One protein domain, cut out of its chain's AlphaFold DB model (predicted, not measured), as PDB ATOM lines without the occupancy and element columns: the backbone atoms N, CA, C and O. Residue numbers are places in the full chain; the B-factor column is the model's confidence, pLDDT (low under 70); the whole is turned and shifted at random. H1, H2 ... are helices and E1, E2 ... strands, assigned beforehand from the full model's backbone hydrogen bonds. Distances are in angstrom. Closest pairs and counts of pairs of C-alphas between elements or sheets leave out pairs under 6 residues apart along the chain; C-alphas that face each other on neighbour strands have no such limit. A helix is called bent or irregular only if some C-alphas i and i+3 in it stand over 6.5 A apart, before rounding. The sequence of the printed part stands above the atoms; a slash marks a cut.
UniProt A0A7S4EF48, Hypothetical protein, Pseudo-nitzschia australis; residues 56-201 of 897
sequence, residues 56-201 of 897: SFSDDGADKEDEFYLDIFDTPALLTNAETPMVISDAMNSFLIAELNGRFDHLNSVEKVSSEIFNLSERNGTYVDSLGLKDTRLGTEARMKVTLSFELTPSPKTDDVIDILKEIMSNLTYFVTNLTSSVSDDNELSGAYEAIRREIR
ATOM      1  N   SER A  56     -25.215   4.417   6.777       35.88
ATOM      2  CA  SER A  56     -23.941   3.792   7.157       35.88
ATOM      3  C   SER A  56     -23.819   3.662   8.671       35.88
ATOM      4  O   SER A  56     -24.044   4.638   9.377       35.88
ATOM      5  N   PHE A  57     -23.412   2.483   9.149       46.19
ATOM      6  CA  PHE A  57     -23.453   2.108  10.570       46.19
ATOM      7  C   PHE A  57     -22.133   1.513  11.058       46.19
ATOM      8  O   PHE A  57     -21.306   1.055  10.263       46.19
ATOM      9  N   SER A  58     -21.948   1.472  12.381       38.34
ATOM     10  CA  SER A  58     -20.772   0.877  13.017       38.34
ATOM     11  C   SER A  58     -21.132   0.222  14.363       38.34
ATOM     12  O   SER A  58     -21.615   0.877  15.283       38.34
ATOM     13  N   ASP A  59     -20.864  -1.077  14.471       38.91
ATOM     14  CA  ASP A  59     -21.543  -2.049  15.348       38.91
ATOM     15  C   ASP A  59     -20.825  -2.301  16.702       38.91
ATOM     16  O   ASP A  59     -20.524  -3.440  17.051       38.91
ATOM     17  N   ASP A  60     -20.446  -1.242  17.438       40.66
ATOM     18  CA  ASP A  60     -19.584  -1.358  18.645       40.66
ATOM     19  C   ASP A  60     -20.120  -0.738  19.956       40.66
ATOM     20  O   ASP A  60     -19.503  -0.925  21.006       40.66
ATOM     21  N   GLY A  61     -21.280  -0.070  19.935       42.22
ATOM     22  CA  GLY A  61     -21.987   0.356  21.154       42.22
ATOM     23  C   GLY A  61     -21.379   1.526  21.941       42.22
ATOM     24  O   GLY A  61     -21.725   1.696  23.109       42.22
ATOM     25  N   ALA A  62     -20.492   2.325  21.342       46.38
ATOM     26  CA  ALA A  62     -20.164   3.660  21.853       46.38
ATOM     27  C   ALA A  62     -21.258   4.691  21.501       46.38
ATOM     28  O   ALA A  62     -21.999   4.490  20.537       46.38
ATOM     29  N   ASP A  63     -21.310   5.814  22.233       43.22
ATOM     30  CA  ASP A  63     -22.155   6.969  21.890       43.22
ATOM     31  C   ASP A  63     -21.861   7.414  20.449       43.22
ATOM     32  O   ASP A  63     -20.730   7.800  20.129       43.22
ATOM     33  N   LYS A  64     -22.861   7.325  19.565       46.72
ATOM     34  CA  LYS A  64     -22.677   7.531  18.126       46.72
ATOM     35  C   LYS A  64     -23.627   8.557  17.543       46.72
ATOM     36  O   LYS A  64     -24.845   8.407  17.568       46.72
ATOM     37  N   GLU A  65     -23.019   9.560  16.923       48.84
ATOM     38  CA  GLU A  65     -23.659  10.422  15.938       48.84
ATOM     39  C   GLU A  65     -23.872   9.639  14.633       48.84
ATOM     40  O   GLU A  65     -23.186   9.875  13.638       48.84
ATOM     41  N   ASP A  66     -24.793   8.673  14.638       52.81
ATOM     42  CA  ASP A  66     -25.232   8.040  13.393       52.81
ATOM     43  C   ASP A  66     -25.831   9.117  12.467       52.81
ATOM     44  O   ASP A  66     -26.551  10.020  12.911       52.81
ATOM     45  N   GLU A  67     -25.506   9.028  11.176       52.81
ATOM     46  CA  GLU A  67     -25.940   9.973  10.146       52.81
ATOM     47  C   GLU A  67     -26.928   9.296   9.195       52.81
ATOM     48  O   GLU A  67     -26.584   8.329   8.509       52.81
ATOM     49  N   PHE A  68     -28.146   9.831   9.102       57.31
ATOM     50  CA  PHE A  68     -29.080   9.480   8.034       57.31
ATOM     51  C   PHE A  68     -29.352  10.672   7.120       57.31
ATOM     52  O   PHE A  68     -29.520  11.797   7.586       57.31
ATOM     53  N   TYR A  69     -29.355  10.394   5.815       54.69
ATOM     54  CA  TYR A  69     -29.405  11.374   4.735       54.69
ATOM     55  C   TYR A  69     -30.816  11.435   4.139       54.69
ATOM     56  O   TYR A  69     -31.240  10.501   3.457       54.69
ATOM     57  N   LEU A  70     -31.531  12.536   4.382       56.75
ATOM     58  CA  LEU A  70     -32.833  12.816   3.771       56.75
ATOM     59  C   LEU A  70     -32.691  13.826   2.626       56.75
ATOM     60  O   LEU A  70     -32.216  14.935   2.866       56.75
ATOM     61  N   ASP A  71     -33.183  13.471   1.437       54.03
ATOM     62  CA  ASP A  71     -33.417  14.408   0.331       54.03
ATOM     63  C   ASP A  71     -34.832  15.018   0.457       54.03
ATOM     64  O   ASP A  71     -35.835  14.301   0.395       54.03
ATOM     65  N   ILE A  72     -34.926  16.342   0.610       59.19
ATOM     66  CA  ILE A  72     -36.185  17.111   0.548       59.19
ATOM     67  C   ILE A  72     -36.273  17.777  -0.837       59.19
ATOM     68  O   ILE A  72     -35.298  18.383  -1.287       59.19
ATOM     69  N   PHE A  73     -37.420  17.650  -1.519       50.75
ATOM     70  CA  PHE A  73     -37.539  17.891  -2.968       50.75
ATOM     71  C   PHE A  73     -38.305  19.160  -3.397       50.75
ATOM     72  O   PHE A  73     -39.274  19.585  -2.769       50.75
ATOM     73  N   ASP A  74     -37.886  19.681  -4.557       54.94
ATOM     74  CA  ASP A  74     -38.625  20.535  -5.504       54.94
ATOM     75  C   ASP A  74     -39.214  21.869  -4.998       54.94
ATOM     76  O   ASP A  74     -40.180  22.384  -5.570       54.94
ATOM     77  N   THR A  75     -38.584  22.515  -4.006       56.84
ATOM     78  CA  THR A  75     -38.878  23.929  -3.675       56.84
ATOM     79  C   THR A  75     -38.795  24.802  -4.942       56.84
ATOM     80  O   THR A  75     -37.838  24.671  -5.702       56.84
ATOM     81  N   PRO A  76     -39.751  25.714  -5.213       47.59
ATOM     82  CA  PRO A  76     -39.912  26.349  -6.531       47.59
ATOM     83  C   PRO A  76     -38.915  27.495  -6.789       47.59
ATOM     84  O   PRO A  76     -39.065  28.256  -7.746       47.59
ATOM     85  N   ALA A  77     -37.938  27.635  -5.898       58.38
ATOM     86  CA  ALA A  77     -36.800  28.529  -5.947       58.38
ATOM     87  C   ALA A  77     -35.672  27.923  -5.092       58.38
ATOM     88  O   ALA A  77     -35.917  27.059  -4.236       58.38
ATOM     89  N   LEU A  78     -34.457  28.432  -5.299       63.72
ATOM     90  CA  LEU A  78     -33.386  28.366  -4.308       63.72
ATOM     91  C   LEU A  78     -33.875  28.949  -2.977       63.72
ATOM     92  O   LEU A  78     -34.512  30.001  -2.968       63.72
ATOM     93  N   LEU A  79     -33.538  28.289  -1.871       71.12
ATOM     94  CA  LEU A  79     -33.689  28.850  -0.528       71.12
ATOM     95  C   LEU A  79     -32.563  29.879  -0.338       71.12
ATOM     96  O   LEU A  79     -31.417  29.506  -0.091       71.12
ATOM     97  N   THR A  80     -32.864  31.157  -0.580       73.12
ATOM     98  CA  THR A  80     -31.864  32.232  -0.662       73.12
ATOM     99  C   THR A  80     -31.581  32.909   0.672       73.12
ATOM    100  O   THR A  80     -30.476  33.426   0.850       73.12
ATOM    101  N   ASN A  81     -32.517  32.884   1.625       84.81
ATOM    102  CA  ASN A  81     -32.246  33.306   2.993       84.81
ATOM    103  C   ASN A  81     -31.443  32.225   3.746       84.81
ATOM    104  O   ASN A  81     -31.856  31.070   3.854       84.81
ATOM    105  N   ALA A  82     -30.310  32.625   4.329       84.00
ATOM    106  CA  ALA A  82     -29.450  31.771   5.148       84.00
ATOM    107  C   ALA A  82     -30.110  31.294   6.460       84.00
ATOM    108  O   ALA A  82     -29.630  30.342   7.070       84.00
ATOM    109  N   GLU A  83     -31.205  31.926   6.892       89.25
ATOM    110  CA  GLU A  83     -31.979  31.519   8.074       89.25
ATOM    111  C   GLU A  83     -32.949  30.364   7.763       89.25
ATOM    112  O   GLU A  83     -33.243  29.541   8.631       89.25
ATOM    113  N   THR A  84     -33.415  30.240   6.514       87.25
ATOM    114  CA  THR A  84     -34.413  29.234   6.112       87.25
ATOM    115  C   THR A  84     -33.988  27.780   6.384       87.25
ATOM    116  O   THR A  84     -34.824  27.022   6.879       87.25
ATOM    117  N   PRO A  85     -32.726  27.352   6.163       88.38
ATOM    118  CA  PRO A  85     -32.286  26.001   6.518       88.38
ATOM    119  C   PRO A  85     -32.347  25.706   8.026       88.38
ATOM    120  O   PRO A  85     -32.614  24.568   8.411       88.38
ATOM    121  N   MET A  86     -32.153  26.723   8.875       90.06
ATOM    122  CA  MET A  86     -32.274  26.597  10.332       90.06
ATOM    123  C   MET A  86     -33.741  26.411  10.740       90.06
ATOM    124  O   MET A  86     -34.053  25.486  11.481       90.06
ATOM    125  N   VAL A  87     -34.659  27.198  10.165       89.75
ATOM    126  CA  VAL A  87     -36.112  27.052  10.398       89.75
ATOM    127  C   VAL A  87     -36.625  25.672   9.961       89.75
ATOM    128  O   VAL A  87     -37.442  25.068  10.656       89.75
ATOM    129  N   ILE A  88     -36.129  25.139   8.837       89.00
ATOM    130  CA  ILE A  88     -36.480  23.786   8.368       89.00
ATOM    131  C   ILE A  88     -35.922  22.713   9.320       89.00
ATOM    132  O   ILE A  88     -36.646  21.767   9.637       89.00
ATOM    133  N   SER A  89     -34.686  22.870   9.814       91.50
ATOM    134  CA  SER A  89     -34.109  21.993  10.847       91.50
ATOM    135  C   SER A  89     -34.953  22.005  12.124       91.50
ATOM    136  O   SER A  89     -35.404  20.948  12.557       91.50
ATOM    137  N   ASP A  90     -35.255  23.169  12.700       92.25
ATOM    138  CA  ASP A  90     -35.991  23.262  13.968       92.25
ATOM    139  C   ASP A  90     -37.426  22.719  13.866       92.25
ATOM    140  O   ASP A  90     -37.907  22.036  14.780       92.25
ATOM    141  N   ALA A  91     -38.092  22.930  12.726       89.75
ATOM    142  CA  ALA A  91     -39.384  22.313  12.434       89.75
ATOM    143  C   ALA A  91     -39.285  20.780  12.327       89.75
ATOM    144  O   ALA A  91     -40.163  20.068  12.824       89.75
ATOM    145  N   MET A  92     -38.211  20.256  11.726       92.31
ATOM    146  CA  MET A  92     -37.973  18.817  11.603       92.31
ATOM    147  C   MET A  92     -37.590  18.182  12.946       92.31
ATOM    148  O   MET A  92     -38.105  17.119  13.282       92.31
ATOM    149  N   ASN A  93     -36.762  18.853  13.751       94.06
ATOM    150  CA  ASN A  93     -36.417  18.453  15.118       94.06
ATOM    151  C   ASN A  93     -37.698  18.302  15.949       94.06
ATOM    152  O   ASN A  93     -37.936  17.256  16.547       94.06
ATOM    153  N   SER A  94     -38.567  19.315  15.906       92.38
ATOM    154  CA  SER A  94     -39.852  19.324  16.614       92.38
ATOM    155  C   SER A  94     -40.797  18.208  16.144       92.38
ATOM    156  O   SER A  94     -41.429  17.545  16.965       92.38
ATOM    157  N   PHE A  95     -40.874  17.967  14.830       93.50
ATOM    158  CA  PHE A  95     -41.677  16.890  14.241       93.50
ATOM    159  C   PHE A  95     -41.178  15.497  14.654       93.50
ATOM    160  O   PHE A  95     -41.958  14.688  15.155       93.50
ATOM    161  N   LEU A  96     -39.879  15.231  14.500       94.06
ATOM    162  CA  LEU A  96     -39.283  13.937  14.824       94.06
ATOM    163  C   LEU A  96     -39.323  13.643  16.329       94.06
ATOM    164  O   LEU A  96     -39.607  12.509  16.700       94.06
ATOM    165  N   ILE A  97     -39.122  14.640  17.204       94.19
ATOM    166  CA  ILE A  97     -39.301  14.472  18.661       94.19
ATOM    167  C   ILE A  97     -40.735  14.031  18.984       94.19
ATOM    168  O   ILE A  97     -40.915  13.136  19.810       94.19
ATOM    169  N   ALA A  98     -41.745  14.638  18.353       92.44
ATOM    170  CA  ALA A  98     -43.148  14.320  18.612       92.44
ATOM    171  C   ALA A  98     -43.535  12.918  18.109       92.44
ATOM    172  O   ALA A  98     -44.119  12.138  18.860       92.44
ATOM    173  N   GLU A  99     -43.180  12.576  16.867       94.31
ATOM    174  CA  GLU A  99     -43.512  11.273  16.279       94.31
ATOM    175  C   GLU A  99     -42.727  10.125  16.927       94.31
ATOM    176  O   GLU A  99     -43.322   9.116  17.302       94.31
ATOM    177  N   LEU A 100     -41.411  10.263  17.137       94.06
ATOM    178  CA  LEU A 100     -40.602   9.186  17.725       94.06
ATOM    179  C   LEU A 100     -41.032   8.889  19.172       94.06
ATOM    180  O   LEU A 100     -41.208   7.722  19.515       94.06
ATOM    181  N   ASN A 101     -41.307   9.911  19.994       93.88
ATOM    182  CA  ASN A 101     -41.859   9.711  21.344       93.88
ATOM    183  C   ASN A 101     -43.332   9.246  21.351       93.88
ATOM    184  O   ASN A 101     -43.829   8.811  22.387       93.88
ATOM    185  N   GLY A 102     -44.031   9.312  20.213       92.31
ATOM    186  CA  GLY A 102     -45.335   8.676  20.007       92.31
ATOM    187  C   GLY A 102     -45.255   7.213  19.546       92.31
ATOM    188  O   GLY A 102     -46.263   6.508  19.602       92.31
ATOM    189  N   ARG A 103     -44.084   6.747  19.084       93.19
ATOM    190  CA  ARG A 103     -43.854   5.375  18.586       93.19
ATOM    191  C   ARG A 103     -43.025   4.499  19.520       93.19
ATOM    192  O   ARG A 103     -43.246   3.290  19.543       93.19
ATOM    193  N   PHE A 104     -42.091   5.073  20.274       91.56
ATOM    194  CA  PHE A 104     -41.359   4.358  21.316       91.56
ATOM    195  C   PHE A 104     -42.138   4.354  22.636       91.56
ATOM    196  O   PHE A 104     -42.710   5.365  23.041       91.56
ATOM    197  N   ASP A 105     -42.131   3.212  23.330       79.12
ATOM    198  CA  ASP A 105     -42.639   3.109  24.702       79.12
ATOM    199  C   ASP A 105     -41.932   4.104  25.636       79.12
ATOM    200  O   ASP A 105     -40.778   4.476  25.414       79.12
ATOM    201  N   HIS A 106     -42.562   4.424  26.772       72.75
ATOM    202  CA  HIS A 106     -42.044   5.327  27.821       72.75
ATOM    203  C   HIS A 106     -40.690   4.914  28.452       72.75
ATOM    204  O   HIS A 106     -40.234   5.544  29.402       72.75
ATOM    205  N   LEU A 107     -40.090   3.816  27.985       71.25
ATOM    206  CA  LEU A 107     -38.793   3.276  28.397       71.25
ATOM    207  C   LEU A 107     -37.687   3.502  27.346       71.25
ATOM    208  O   LEU A 107     -36.560   3.080  27.574       71.25
ATOM    209  N   ASN A 108     -38.001   4.129  26.207       84.44
ATOM    210  CA  ASN A 108     -37.067   4.476  25.128       84.44
ATOM    211  C   ASN A 108     -37.364   5.889  24.586       84.44
ATOM    212  O   ASN A 108     -37.397   6.106  23.373       84.44
ATOM    213  N   SER A 109     -37.610   6.847  25.481       90.25
ATOM    214  CA  SER A 109     -37.787   8.261  25.139       90.25
ATOM    215  C   SER A 109     -36.592   8.796  24.344       90.25
ATOM    216  O   SER A 109     -35.428   8.577  24.696       90.25
ATOM    217  N   VAL A 110     -36.884   9.530  23.272       93.69
ATOM    218  CA  VAL A 110     -35.893  10.319  22.536       93.69
ATOM    219  C   VAL A 110     -35.663  11.606  23.320       93.69
ATOM    220  O   VAL A 110     -36.505  12.503  23.306       93.69
ATOM    221  N   GLU A 111     -34.517  11.678  23.998       93.94
ATOM    222  CA  GLU A 111     -34.051  12.850  24.748       93.94
ATOM    223  C   GLU A 111     -33.813  14.037  23.805       93.94
ATOM    224  O   GLU A 111     -34.156  15.178  24.119       93.94
ATOM    225  N   LYS A 112     -33.220  13.769  22.634       94.75
ATOM    226  CA  LYS A 112     -32.818  14.805  21.682       94.75
ATOM    227  C   LYS A 112     -32.889  14.318  20.237       94.75
ATOM    228  O   LYS A 112     -32.430  13.225  19.911       94.75
ATOM    229  N   VAL A 113     -33.373  15.193  19.359       95.69
ATOM    230  CA  VAL A 113     -33.160  15.120  17.907       95.69
ATOM    231  C   VAL A 113     -32.355  16.342  17.483       95.69
ATOM    232  O   VAL A 113     -32.584  17.441  17.987       95.69
ATOM    233  N   SER A 114     -31.407  16.150  16.571       94.69
ATOM    234  CA  SER A 114     -30.625  17.224  15.962       94.69
ATOM    235  C   SER A 114     -30.499  16.962  14.466       94.69
ATOM    236  O   SER A 114     -29.811  16.026  14.065       94.69
ATOM    237  N   SER A 115     -31.164  17.769  13.643       94.12
ATOM    238  CA  SER A 115     -31.053  17.742  12.184       94.12
ATOM    239  C   SER A 115     -30.227  18.916  11.660       94.12
ATOM    240  O   SER A 115     -30.271  20.018  12.202       94.12
ATOM    241  N   GLU A 116     -29.451  18.685  10.607       92.94
ATOM    242  CA  GLU A 116     -28.532  19.656  10.020       92.94
ATOM    243  C   GLU A 116     -28.576  19.541   8.492       92.94
ATOM    244  O   GLU A 116     -28.267  18.494   7.918       92.94
ATOM    245  N   ILE A 117     -28.961  20.623   7.811       91.88
ATOM    246  CA  ILE A 117     -28.951  20.682   6.345       91.88
ATOM    247  C   ILE A 117     -27.532  21.029   5.889       91.88
ATOM    248  O   ILE A 117     -27.171  22.194   5.742       91.88
ATOM    249  N   PHE A 118     -26.718  19.993   5.696       90.38
ATOM    250  CA  PHE A 118     -25.294  20.116   5.371       90.38
ATOM    251  C   PHE A 118     -25.029  20.398   3.878       90.38
ATOM    252  O   PHE A 118     -23.915  20.774   3.514       90.38
ATOM    253  N   ASN A 119     -26.019  20.196   2.995       87.94
ATOM    254  CA  ASN A 119     -25.900  20.502   1.569       87.94
ATOM    255  C   ASN A 119     -27.240  20.951   0.960       87.94
ATOM    256  O   ASN A 119     -28.274  20.315   1.158       87.94
ATOM    257  N   LEU A 120     -27.189  22.011   0.152       87.88
ATOM    258  CA  LEU A 120     -28.270  22.487  -0.710       87.88
ATOM    259  C   LEU A 120     -27.741  22.494  -2.146       87.88
ATOM    260  O   LEU A 120     -26.781  23.204  -2.441       87.88
ATOM    261  N   SER A 121     -28.356  21.725  -3.042       85.50
ATOM    262  CA  SER A 121     -27.929  21.642  -4.445       85.50
ATOM    263  C   SER A 121     -29.071  21.912  -5.420       85.50
ATOM    264  O   SER A 121     -30.147  21.329  -5.309       85.50
ATOM    265  N   GLU A 122     -28.821  22.770  -6.411       84.00
ATOM    266  CA  GLU A 122     -29.750  23.013  -7.519       84.00
ATOM    267  C   GLU A 122     -29.963  21.738  -8.342       84.00
ATOM    268  O   GLU A 122     -29.018  21.156  -8.884       84.00
ATOM    269  N   ARG A 123     -31.225  21.336  -8.499       80.62
ATOM    270  CA  ARG A 123     -31.634  20.172  -9.284       80.62
ATOM    271  C   ARG A 123     -32.602  20.609 -10.377       80.62
ATOM    272  O   ARG A 123     -33.711  21.061 -10.114       80.62
ATOM    273  N   ASN A 124     -32.179  20.459 -11.631       80.00
ATOM    274  CA  ASN A 124     -33.033  20.700 -12.796       80.00
ATOM    275  C   ASN A 124     -34.007  19.524 -12.984       80.00
ATOM    276  O   ASN A 124     -33.699  18.553 -13.680       80.00
ATOM    277  N   GLY A 125     -35.174  19.604 -12.350       78.44
ATOM    278  CA  GLY A 125     -36.253  18.631 -12.487       78.44
ATOM    279  C   GLY A 125     -37.053  18.854 -13.772       78.44
ATOM    280  O   GLY A 125     -37.554  19.948 -14.024       78.44
ATOM    281  N   THR A 126     -37.225  17.814 -14.596       75.19
ATOM    282  CA  THR A 126     -38.283  17.806 -15.622       75.19
ATOM    283  C   THR A 126     -39.586  17.332 -14.993       75.19
ATOM    284  O   THR A 126     -39.876  16.132 -15.016       75.19
ATOM    285  N   TYR A 127     -40.366  18.261 -14.449       73.31
ATOM    286  CA  TYR A 127     -41.709  17.972 -13.961       73.31
ATOM    287  C   TYR A 127     -42.641  17.662 -15.142       73.31
ATOM    288  O   TYR A 127     -42.455  18.184 -16.245       73.31
ATOM    289  N   VAL A 128     -43.649  16.814 -14.931       72.81
ATOM    290  CA  VAL A 128     -44.736  16.590 -15.896       72.81
ATOM    291  C   VAL A 128     -45.996  17.191 -15.296       72.81
ATOM    292  O   VAL A 128     -46.483  16.700 -14.282       72.81
ATOM    293  N   ASP A 129     -46.505  18.268 -15.891       77.81
ATOM    294  CA  ASP A 129     -47.703  18.931 -15.378       77.81
ATOM    295  C   ASP A 129     -48.980  18.087 -15.582       77.81
ATOM    296  O   ASP A 129     -48.987  17.043 -16.241       77.81
ATOM    297  N   SER A 130     -50.103  18.562 -15.039       68.88
ATOM    298  CA  SER A 130     -51.410  17.905 -15.174       68.88
ATOM    299  C   SER A 130     -51.966  17.876 -16.609       68.88
ATOM    300  O   SER A 130     -52.992  17.238 -16.846       68.88
ATOM    301  N   LEU A 131     -51.300  18.524 -17.572       84.62
ATOM    302  CA  LEU A 131     -51.600  18.490 -19.005       84.62
ATOM    303  C   LEU A 131     -50.656  17.542 -19.776       84.62
ATOM    304  O   LEU A 131     -50.839  17.331 -20.978       84.62
ATOM    305  N   GLY A 132     -49.662  16.949 -19.107       85.06
ATOM    306  CA  GLY A 132     -48.639  16.095 -19.708       85.06
ATOM    307  C   GLY A 132     -47.489  16.857 -20.377       85.06
ATOM    308  O   GLY A 132     -46.700  16.247 -21.106       85.06
ATOM    309  N   LEU A 133     -47.381  18.171 -20.163       87.38
ATOM    310  CA  LEU A 133     -46.266  18.990 -20.630       87.38
ATOM    311  C   LEU A 133     -45.065  18.815 -19.698       87.38
ATOM    312  O   LEU A 133     -45.196  18.808 -18.476       87.38
ATOM    313  N   LYS A 134     -43.874  18.677 -20.293       87.69
ATOM    314  CA  LYS A 134     -42.614  18.651 -19.548       87.69
ATOM    315  C   LYS A 134     -42.144  20.075 -19.291       87.69
ATOM    316  O   LYS A 134     -41.729  20.748 -20.233       87.69
ATOM    317  N   ASP A 135     -42.189  20.488 -18.033       84.12
ATOM    318  CA  ASP A 135     -41.702  21.781 -17.562       84.12
ATOM    319  C   ASP A 135     -40.381  21.575 -16.806       84.12
ATOM    320  O   ASP A 135     -40.301  20.766 -15.881       84.12
ATOM    321  N   THR A 136     -39.314  22.252 -17.234       81.94
ATOM    322  CA  THR A 136     -38.001  22.190 -16.573       81.94
ATOM    323  C   THR A 136     -37.938  23.236 -15.475       81.94
ATOM    324  O   THR A 136     -37.839  24.427 -15.775       81.94
ATOM    325  N   ARG A 137     -37.961  22.798 -14.216       78.62
ATOM    326  CA  ARG A 137     -37.883  23.676 -13.046       78.62
ATOM    327  C   ARG A 137     -36.562  23.496 -12.313       78.62
ATOM    328  O   ARG A 137     -36.024  22.395 -12.232       78.62
ATOM    329  N   LEU A 138     -36.062  24.605 -11.779       78.00
ATOM    330  CA  LEU A 138     -34.992  24.617 -10.792       78.00
ATOM    331  C   LEU A 138     -35.627  24.324  -9.431       78.00
ATOM    332  O   LEU A 138     -36.313  25.183  -8.881       78.00
ATOM    333  N   GLY A 139     -35.433  23.102  -8.941       80.75
ATOM    334  CA  GLY A 139     -35.719  22.718  -7.564       80.75
ATOM    335  C   GLY A 139     -34.461  22.804  -6.701       80.75
ATOM    336  O   GLY A 139     -33.343  22.735  -7.221       80.75
ATOM    337  N   THR A 140     -34.625  22.902  -5.383       81.50
ATOM    338  CA  THR A 140     -33.524  22.652  -4.440       81.50
ATOM    339  C   THR A 140     -33.625  21.220  -3.923       81.50
ATOM    340  O   THR A 140     -34.635  20.849  -3.335       81.50
ATOM    341  N   GLU A 141     -32.578  20.421  -4.127       83.88
ATOM    342  CA  GLU A 141     -32.352  19.182  -3.381       83.88
ATOM    343  C   GLU A 141     -31.646  19.563  -2.077       83.88
ATOM    344  O   GLU A 141     -30.464  19.921  -2.088       83.88
ATOM    345  N   ALA A 142     -32.384  19.538  -0.967       84.31
ATOM    346  CA  ALA A 142     -31.826  19.776   0.358       84.31
ATOM    347  C   ALA A 142     -31.492  18.439   1.019       84.31
ATOM    348  O   ALA A 142     -32.383  17.611   1.207       84.31
ATOM    349  N   ARG A 143     -30.218  18.246   1.376       86.25
ATOM    350  CA  ARG A 143     -29.744  17.055   2.080       86.25
ATOM    351  C   ARG A 143     -29.554  17.351   3.554       86.25
ATOM    352  O   ARG A 143     -28.783  18.237   3.927       86.25
ATOM    353  N   MET A 144     -30.236  16.574   4.377       89.31
ATOM    354  CA  MET A 144     -30.271  16.747   5.820       89.31
ATOM    355  C   MET A 144     -29.655  15.527   6.507       89.31
ATOM    356  O   MET A 144     -30.126  14.412   6.291       89.31
ATOM    357  N   LYS A 145     -28.616  15.757   7.320       90.56
ATOM    358  CA  LYS A 145     -28.140  14.834   8.359       90.56
ATOM    359  C   LYS A 145     -29.122  14.917   9.519       90.56
ATOM    360  O   LYS A 145     -29.627  15.996   9.824       90.56
ATOM    361  N   VAL A 146     -29.355  13.808  10.205       92.00
ATOM    362  CA  VAL A 146     -30.073  13.797  11.481       92.00
ATOM    363  C   VAL A 146     -29.364  12.859  12.445       92.00
ATOM    364  O   VAL A 146     -28.854  11.820  12.033       92.00
ATOM    365  N   THR A 147     -29.360  13.229  13.720       93.81
ATOM    366  CA  THR A 147     -28.801  12.458  14.829       93.81
ATOM    367  C   THR A 147     -29.820  12.395  15.969       93.81
ATOM    368  O   THR A 147     -30.496  13.384  16.270       93.81
ATOM    369  N   LEU A 148     -29.941  11.218  16.588       94.81
ATOM    370  CA  LEU A 148     -30.880  10.913  17.670       94.81
ATOM    371  C   LEU A 148     -30.118  10.587  18.960       94.81
ATOM    372  O   LEU A 148     -29.056   9.970  18.915       94.81
ATOM    373  N   SER A 149     -30.679  10.951  20.109       93.94
ATOM    374  CA  SER A 149     -30.186  10.549  21.431       93.94
ATOM    375  C   SER A 149     -31.354  10.035  22.271       93.94
ATOM    376  O   SER A 149     -32.413  10.662  22.304       93.94
ATOM    377  N   PHE A 150     -31.167   8.888  22.922       93.62
ATOM    378  CA  PHE A 150     -32.188   8.199  23.716       93.62
ATOM    379  C   PHE A 150     -31.841   8.281  25.205       93.62
ATOM    380  O   PHE A 150     -30.690   8.073  25.578       93.62
ATOM    381  N   GLU A 151     -32.838   8.540  26.048       91.19
ATOM    382  CA  GLU A 151     -32.666   8.805  27.487       91.19
ATOM    383  C   GLU A 151     -32.196   7.570  28.286       91.19
ATOM    384  O   GLU A 151     -31.653   7.687  29.387       91.19
ATOM    385  N   LEU A 152     -32.423   6.364  27.754       87.44
ATOM    386  CA  LEU A 152     -32.284   5.103  28.480       87.44
ATOM    387  C   LEU A 152     -31.399   4.087  27.748       87.44
ATOM    388  O   LEU A 152     -31.387   3.987  26.523       87.44
ATOM    389  N   THR A 153     -30.652   3.312  28.541       85.44
ATOM    390  CA  THR A 153     -29.754   2.249  28.069       85.44
ATOM    391  C   THR A 153     -30.305   0.864  28.443       85.44
ATOM    392  O   THR A 153     -30.751   0.676  29.579       85.44
ATOM    393  N   PRO A 154     -30.249  -0.142  27.545       88.75
ATOM    394  CA  PRO A 154     -29.752  -0.073  26.169       88.75
ATOM    395  C   PRO A 154     -30.702   0.709  25.253       88.75
ATOM    396  O   PRO A 154     -31.916   0.570  25.364       88.75
ATOM    397  N   SER A 155     -30.135   1.476  24.321       89.88
ATOM    398  CA  SER A 155     -30.894   2.140  23.261       89.88
ATOM    399  C   SER A 155     -31.642   1.117  22.384       89.88
ATOM    400  O   SER A 155     -31.192  -0.033  22.264       89.88
ATOM    401  N   PRO A 156     -32.746   1.505  21.716       91.62
ATOM    402  CA  PRO A 156     -33.382   0.657  20.708       91.62
ATOM    403  C   PRO A 156     -32.397   0.294  19.584       91.62
ATOM    404  O   PRO A 156     -31.430   1.018  19.329       91.62
ATOM    405  N   LYS A 157     -32.618  -0.841  18.903       92.75
ATOM    406  CA  LYS A 157     -31.718  -1.273  17.818       92.75
ATOM    407  C   LYS A 157     -31.826  -0.318  16.640       92.75
ATOM    408  O   LYS A 157     -32.930   0.090  16.289       92.75
ATOM    409  N   THR A 158     -30.710  -0.067  15.964       88.88
ATOM    410  CA  THR A 158     -30.673   0.827  14.805       88.88
ATOM    411  C   THR A 158     -31.658   0.392  13.716       88.88
ATOM    412  O   THR A 158     -32.393   1.236  13.228       88.88
ATOM    413  N   ASP A 159     -31.787  -0.910  13.418       90.06
ATOM    414  CA  ASP A 159     -32.801  -1.439  12.480       90.06
ATOM    415  C   ASP A 159     -34.240  -1.024  12.851       90.06
ATOM    416  O   ASP A 159     -34.985  -0.529  12.003       90.06
ATOM    417  N   ASP A 160     -34.612  -1.175  14.129       91.44
ATOM    418  CA  ASP A 160     -35.945  -0.834  14.640       91.44
ATOM    419  C   ASP A 160     -36.189   0.693  14.532       91.44
ATOM    420  O   ASP A 160     -37.266   1.138  14.135       91.44
ATOM    421  N   VAL A 161     -35.161   1.506  14.822       92.50
ATOM    422  CA  VAL A 161     -35.185   2.978  14.696       92.50
ATOM    423  C   VAL A 161     -35.303   3.424  13.233       92.50
ATOM    424  O   VAL A 161     -36.071   4.335  12.926       92.50
ATOM    425  N   ILE A 162     -34.571   2.780  12.322       89.06
ATOM    426  CA  ILE A 162     -34.569   3.079  10.884       89.06
ATOM    427  C   ILE A 162     -35.940   2.793  10.266       89.06
ATOM    428  O   ILE A 162     -36.418   3.589   9.458       89.06
ATOM    429  N   ASP A 163     -36.573   1.667  10.598       90.75
ATOM    430  CA  ASP A 163     -37.870   1.314  10.013       90.75
ATOM    431  C   ASP A 163     -39.006   2.191  10.567       90.75
ATOM    432  O   ASP A 163     -39.872   2.607   9.795       90.75
ATOM    433  N   ILE A 164     -38.941   2.600  11.843       93.25
ATOM    434  CA  ILE A 164     -39.829   3.636  12.401       93.25
ATOM    435  C   ILE A 164     -39.610   4.985  11.693       93.25
ATOM    436  O   ILE A 164     -40.579   5.635  11.302       93.25
ATOM    437  N   LEU A 165     -38.357   5.392  11.449       92.19
ATOM    438  CA  LEU A 165     -38.044   6.598  10.672       92.19
ATOM    439  C   LEU A 165     -38.612   6.535   9.250       92.19
ATOM    440  O   LEU A 165     -39.238   7.494   8.810       92.19
ATOM    441  N   LYS A 166     -38.454   5.415   8.533       89.12
ATOM    442  CA  LYS A 166     -39.055   5.237   7.198       89.12
ATOM    443  C   LYS A 166     -40.577   5.373   7.243       89.12
ATOM    444  O   LYS A 166     -41.145   5.982   6.339       89.12
ATOM    445  N   GLU A 167     -41.236   4.838   8.273       90.19
ATOM    446  CA  GLU A 167     -42.687   4.977   8.438       90.19
ATOM    447  C   GLU A 167     -43.084   6.446   8.666       90.19
ATOM    448  O   GLU A 167     -43.924   6.972   7.934       90.19
ATOM    449  N   ILE A 168     -42.427   7.139   9.601       90.31
ATOM    450  CA  ILE A 168     -42.664   8.563   9.906       90.31
ATOM    451  C   ILE A 168     -42.436   9.437   8.665       90.31
ATOM    452  O   ILE A 168     -43.300  10.233   8.294       90.31
ATOM    453  N   MET A 169     -41.314   9.248   7.966       84.75
ATOM    454  CA  MET A 169     -40.978  10.012   6.761       84.75
ATOM    455  C   MET A 169     -41.883   9.669   5.565       84.75
ATOM    456  O   MET A 169     -42.078  10.512   4.692       84.75
ATOM    457  N   SER A 170     -42.511   8.486   5.537       84.31
ATOM    458  CA  SER A 170     -43.567   8.181   4.559       84.31
ATOM    459  C   SER A 170     -44.861   8.979   4.795       84.31
ATOM    460  O   SER A 170     -45.661   9.122   3.872       84.31
ATOM    461  N   ASN A 171     -45.042   9.558   5.990       82.56
ATOM    462  CA  ASN A 171     -46.180  10.402   6.359       82.56
ATOM    463  C   ASN A 171     -45.773  11.862   6.664       82.56
ATOM    464  O   ASN A 171     -46.291  12.506   7.580       82.56
ATOM    465  N   LEU A 172     -44.885  12.419   5.831       80.56
ATOM    466  CA  LEU A 172     -44.452  13.829   5.834       80.56
ATOM    467  C   LEU A 172     -45.595  14.873   5.828       80.56
ATOM    468  O   LEU A 172     -45.352  16.054   6.076       80.56
ATOM    469  N   THR A 173     -46.844  14.468   5.586       72.31
ATOM    470  CA  THR A 173     -48.062  15.294   5.670       72.31
ATOM    471  C   THR A 173     -48.142  16.138   6.949       72.31
ATOM    472  O   THR A 173     -48.565  17.298   6.903       72.31
ATOM    473  N   TYR A 174     -47.731  15.580   8.095       63.97
ATOM    474  CA  TYR A 174     -47.793  16.280   9.380       63.97
ATOM    475  C   TYR A 174     -46.637  17.280   9.555       63.97
ATOM    476  O   TYR A 174     -46.884  18.425   9.937       63.97
ATOM    477  N   PHE A 175     -45.413  16.930   9.136       77.31
ATOM    478  CA  PHE A 175     -44.287  17.873   9.034       77.31
ATOM    479  C   PHE A 175     -44.639  19.099   8.182       77.31
ATOM    480  O   PHE A 175     -44.462  20.229   8.626       77.31
ATOM    481  N   VAL A 176     -45.224  18.893   6.996       76.81
ATOM    482  CA  VAL A 176     -45.671  19.979   6.100       76.81
ATOM    483  C   VAL A 176     -46.732  20.869   6.754       76.81
ATOM    484  O   VAL A 176     -46.811  22.057   6.452       76.81
ATOM    485  N   THR A 177     -47.537  20.317   7.664       64.31
ATOM    486  CA  THR A 177     -48.537  21.079   8.423       64.31
ATOM    487  C   THR A 177     -47.874  21.904   9.531       64.31
ATOM    488  O   THR A 177     -48.153  23.097   9.637       64.31
ATOM    489  N   ASN A 178     -46.925  21.338  10.281       60.84
ATOM    490  CA  ASN A 178     -46.146  22.087  11.274       60.84
ATOM    491  C   ASN A 178     -45.250  23.162  10.630       60.84
ATOM    492  O   ASN A 178     -45.077  24.233  11.201       60.84
ATOM    493  N   LEU A 179     -44.767  22.946   9.401       73.88
ATOM    494  CA  LEU A 179     -44.066  23.979   8.635       73.88
ATOM    495  C   LEU A 179     -44.973  25.181   8.296       73.88
ATOM    496  O   LEU A 179     -44.463  26.270   8.077       73.88
ATOM    497  N   THR A 180     -46.305  25.030   8.260       65.00
ATOM    498  CA  THR A 180     -47.206  26.192   8.080       65.00
ATOM    499  C   THR A 180     -47.462  26.978   9.357       65.00
ATOM    500  O   THR A 180     -47.739  28.170   9.270       65.00
ATOM    501  N   SER A 181     -47.373  26.358  10.538       62.94
ATOM    502  CA  SER A 181     -47.643  27.058  11.801       62.94
ATOM    503  C   SER A 181     -46.462  27.898  12.292       62.94
ATOM    504  O   SER A 181     -46.675  28.824  13.071       62.94
ATOM    505  N   SER A 182     -45.243  27.632  11.810       60.31
ATOM    506  CA  SER A 182     -44.057  28.472  12.036       60.31
ATOM    507  C   SER A 182     -43.844  29.569  10.981       60.31
ATOM    508  O   SER A 182     -43.009  30.444  11.186       60.31
ATOM    509  N   VAL A 183     -44.590  29.550   9.868       63.03
ATOM    510  CA  VAL A 183     -44.367  30.408   8.686       63.03
ATOM    511  C   VAL A 183     -45.563  31.342   8.484       63.03
ATOM    512  O   VAL A 183     -46.327  31.224   7.527       63.03
ATOM    513  N   SER A 184     -45.754  32.283   9.411       55.28
ATOM    514  CA  SER A 184     -46.788  33.321   9.283       55.28
ATOM    515  C   SER A 184     -46.389  34.466   8.343       55.28
ATOM    516  O   SER A 184     -47.267  35.066   7.724       55.28
ATOM    517  N   ASP A 185     -45.087  34.751   8.210       65.81
ATOM    518  CA  ASP A 185     -44.587  35.990   7.588       65.81
ATOM    519  C   ASP A 185     -43.518  35.780   6.484       65.81
ATOM    520  O   ASP A 185     -43.277  36.688   5.680       65.81
ATOM    521  N   ASP A 186     -42.904  34.592   6.378       67.69
ATOM    522  CA  ASP A 186     -41.772  34.344   5.467       67.69
ATOM    523  C   ASP A 186     -42.172  33.872   4.057       67.69
ATOM    524  O   ASP A 186     -42.549  32.721   3.809       67.69
ATOM    525  N   ASN A 187     -41.990  34.767   3.083       67.75
ATOM    526  CA  ASN A 187     -42.343  34.534   1.678       67.75
ATOM    527  C   ASN A 187     -41.550  33.393   1.002       67.75
ATOM    528  O   ASN A 187     -42.094  32.733   0.118       67.75
ATOM    529  N   GLU A 188     -40.293  33.131   1.392       67.31
ATOM    530  CA  GLU A 188     -39.502  32.024   0.815       67.31
ATOM    531  C   GLU A 188     -40.019  30.648   1.267       67.31
ATOM    532  O   GLU A 188     -40.212  29.742   0.451       67.31
ATOM    533  N   LEU A 189     -40.325  30.507   2.560       66.94
ATOM    534  CA  LEU A 189     -40.848  29.273   3.151       66.94
ATOM    535  C   LEU A 189     -42.266  28.943   2.650       66.94
ATOM    536  O   LEU A 189     -42.583  27.770   2.453       66.94
ATOM    537  N   SER A 190     -43.080  29.952   2.323       68.38
ATOM    538  CA  SER A 190     -44.351  29.770   1.595       68.38
ATOM    539  C   SER A 190     -44.156  29.090   0.225       68.38
ATOM    540  O   SER A 190     -44.950  28.235  -0.180       68.38
ATOM    541  N   GLY A 191     -43.048  29.390  -0.464       65.50
ATOM    542  CA  GLY A 191     -42.641  28.694  -1.685       65.50
ATOM    543  C   GLY A 191     -42.312  27.222  -1.433       65.50
ATOM    544  O   GLY A 191     -42.844  26.348  -2.120       65.50
ATOM    545  N   ALA A 192     -41.476  26.935  -0.428       61.53
ATOM    546  CA  ALA A 192     -41.132  25.564  -0.040       61.53
ATOM    547  C   ALA A 192     -42.376  24.741   0.354       61.53
ATOM    548  O   ALA A 192     -42.537  23.609  -0.102       61.53
ATOM    549  N   TYR A 193     -43.302  25.336   1.110       68.19
ATOM    550  CA  TYR A 193     -44.585  24.728   1.459       68.19
ATOM    551  C   TYR A 193     -45.401  24.317   0.224       68.19
ATOM    552  O   TYR A 193     -45.810  23.159   0.109       68.19
ATOM    553  N   GLU A 194     -45.630  25.235  -0.724       61.22
ATOM    554  CA  GLU A 194     -46.443  24.947  -1.914       61.22
ATOM    555  C   GLU A 194     -45.823  23.885  -2.833       61.22
ATOM    556  O   GLU A 194     -46.561  23.234  -3.572       61.22
ATOM    557  N   ALA A 195     -44.507  23.662  -2.782       58.91
ATOM    558  CA  ALA A 195     -43.864  22.539  -3.461       58.91
ATOM    559  C   ALA A 195     -44.180  21.193  -2.804       58.91
ATOM    560  O   ALA A 195     -44.768  20.322  -3.449       58.91
ATOM    561  N   ILE A 196     -43.862  21.027  -1.515       61.03
ATOM    562  CA  ILE A 196     -44.041  19.738  -0.824       61.03
ATOM    563  C   ILE A 196     -45.536  19.350  -0.809       61.03
ATOM    564  O   ILE A 196     -45.903  18.190  -0.998       61.03
ATOM    565  N   ARG A 197     -46.430  20.346  -0.713       56.50
ATOM    566  CA  ARG A 197     -47.892  20.194  -0.831       56.50
ATOM    567  C   ARG A 197     -48.370  19.671  -2.196       56.50
ATOM    568  O   ARG A 197     -49.470  19.120  -2.277       56.50
ATOM    569  N   ARG A 198     -47.606  19.876  -3.276       55.56
ATOM    570  CA  ARG A 198     -47.942  19.394  -4.628       55.56
ATOM    571  C   ARG A 198     -47.491  17.957  -4.842       55.56
ATOM    572  O   ARG A 198     -48.279  17.186  -5.374       55.56
ATOM    573  N   GLU A 199     -46.296  17.596  -4.381       50.41
ATOM    574  CA  GLU A 199     -45.751  16.242  -4.563       50.41
ATOM    575  C   GLU A 199     -46.505  15.186  -3.736       50.41
ATOM    576  O   GLU A 199     -46.745  14.077  -4.203       50.41
ATOM    577  N   ILE A 200     -47.003  15.553  -2.546       45.44
ATOM    578  CA  ILE A 200     -47.842  14.679  -1.701       45.44
ATOM    579  C   ILE A 200     -49.248  14.433  -2.311       45.44
ATOM    580  O   ILE A 200     -50.007  13.591  -1.830       45.44
ATOM    581  N   ARG A 201     -49.645  15.144  -3.377       40.34
ATOM    582  CA  ARG A 201     -51.009  15.077  -3.924       40.34
ATOM    583  C   ARG A 201     -51.148  13.957  -4.971       40.34
ATOM    584  O   ARG A 201     -50.554  14.071  -6.043       40.34
TER     585      ARG A 201
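This is residues 56 to 201 of the 897 residues of the protein "Hypothetical protein" of Pseudo-nitzschia australis (UniProt A0A7S4EF48). Look first for a long, twisted hairpin, E2 and E3, with the short strand E1 along E3 and the longest helix, H1, packed slantwise over E2. H2 packs on residues 99 to 103 of H1, H3 on its residues 88 to 95, and H4 folds back beside H3; the bent far end of the strand hairpin makes one end of the long axis. The 146 printed residues hold three named strands and four named helices, in the order E1 H1 E2 E3 H2 H3 H4; the sheet, E1 - E3 - E2, is antiparallel and the class is mixed. The whole is compact, with a radius of gyration of the C-alphas of 16.8 A, yet elongated, spanning 52 by 31 by 28 A.

Begin at the inner strand E3, residues 134 to 150. On one side E2, residues 110 to 128, forms a hairpin with it, with N 123 and O 139 at 2.8 A; E2 bends by 87 degrees at residue 124 and E3 by 61 degrees at residue 137. The other edge strand, E1, residues 68 to 72, is antiparallel to E3, with N 72 and O 142 at 2.9 A. H1, residues 84 to 103, is on one face of this sheet, making two layers, helix over strands; its height is 7.1 A, and Ser 89 and Ser 115 are its closest C-alphas to E2, at 5.4 A. E1, H1 and E2 form a split strand-helix-strand unit, two strands running the same way with E3 between them, and a right-handed crossover. H2, residues 158 to 170, touches H1 at a steep tilt of 65 degrees, with the C-alphas of Glu 99 and Ile 168 closest at 7.0 A. H3, residues 173 to 181, touches H1 at a steep tilt of 51 degrees, with Phe 95 and Phe 175 the closest C-alphas at 5.9 A. H4, residues 187 to 199, forms a helical hairpin with H3, at a shallow tilt of 18 degrees, and its residues 192 to 196 only graze the sheet. Every O i to N i+4 pair is within hydrogen-bond range in H1 and H2, against 4 of 5 in H3 and 7 of 9 in H4.

Find C-alpha 68 at (-29.080, 9.480, 8.034), where E1 begins its 12.8 A. From C-alpha 84 at (-34.413, 29.234, 6.112), H1 runs 28.5 A. E2 spans 39.9 A and E3 45.7 A. H2 covers 18.0 A, H3 13.3 A, and H4 19.6 A, ending at C-alpha 199 at (-45.751, 16.242, -4.563).

The C-alphas farthest apart, of Leu 131 and Thr 153, are 54.4 A apart. The printed part has no cut, and its long link is E1 to H1, of 11 residues. Mean pLDDT of the printed part is 76.6; 49 residues are under 70, among them 56 to 78 and 180 to 201.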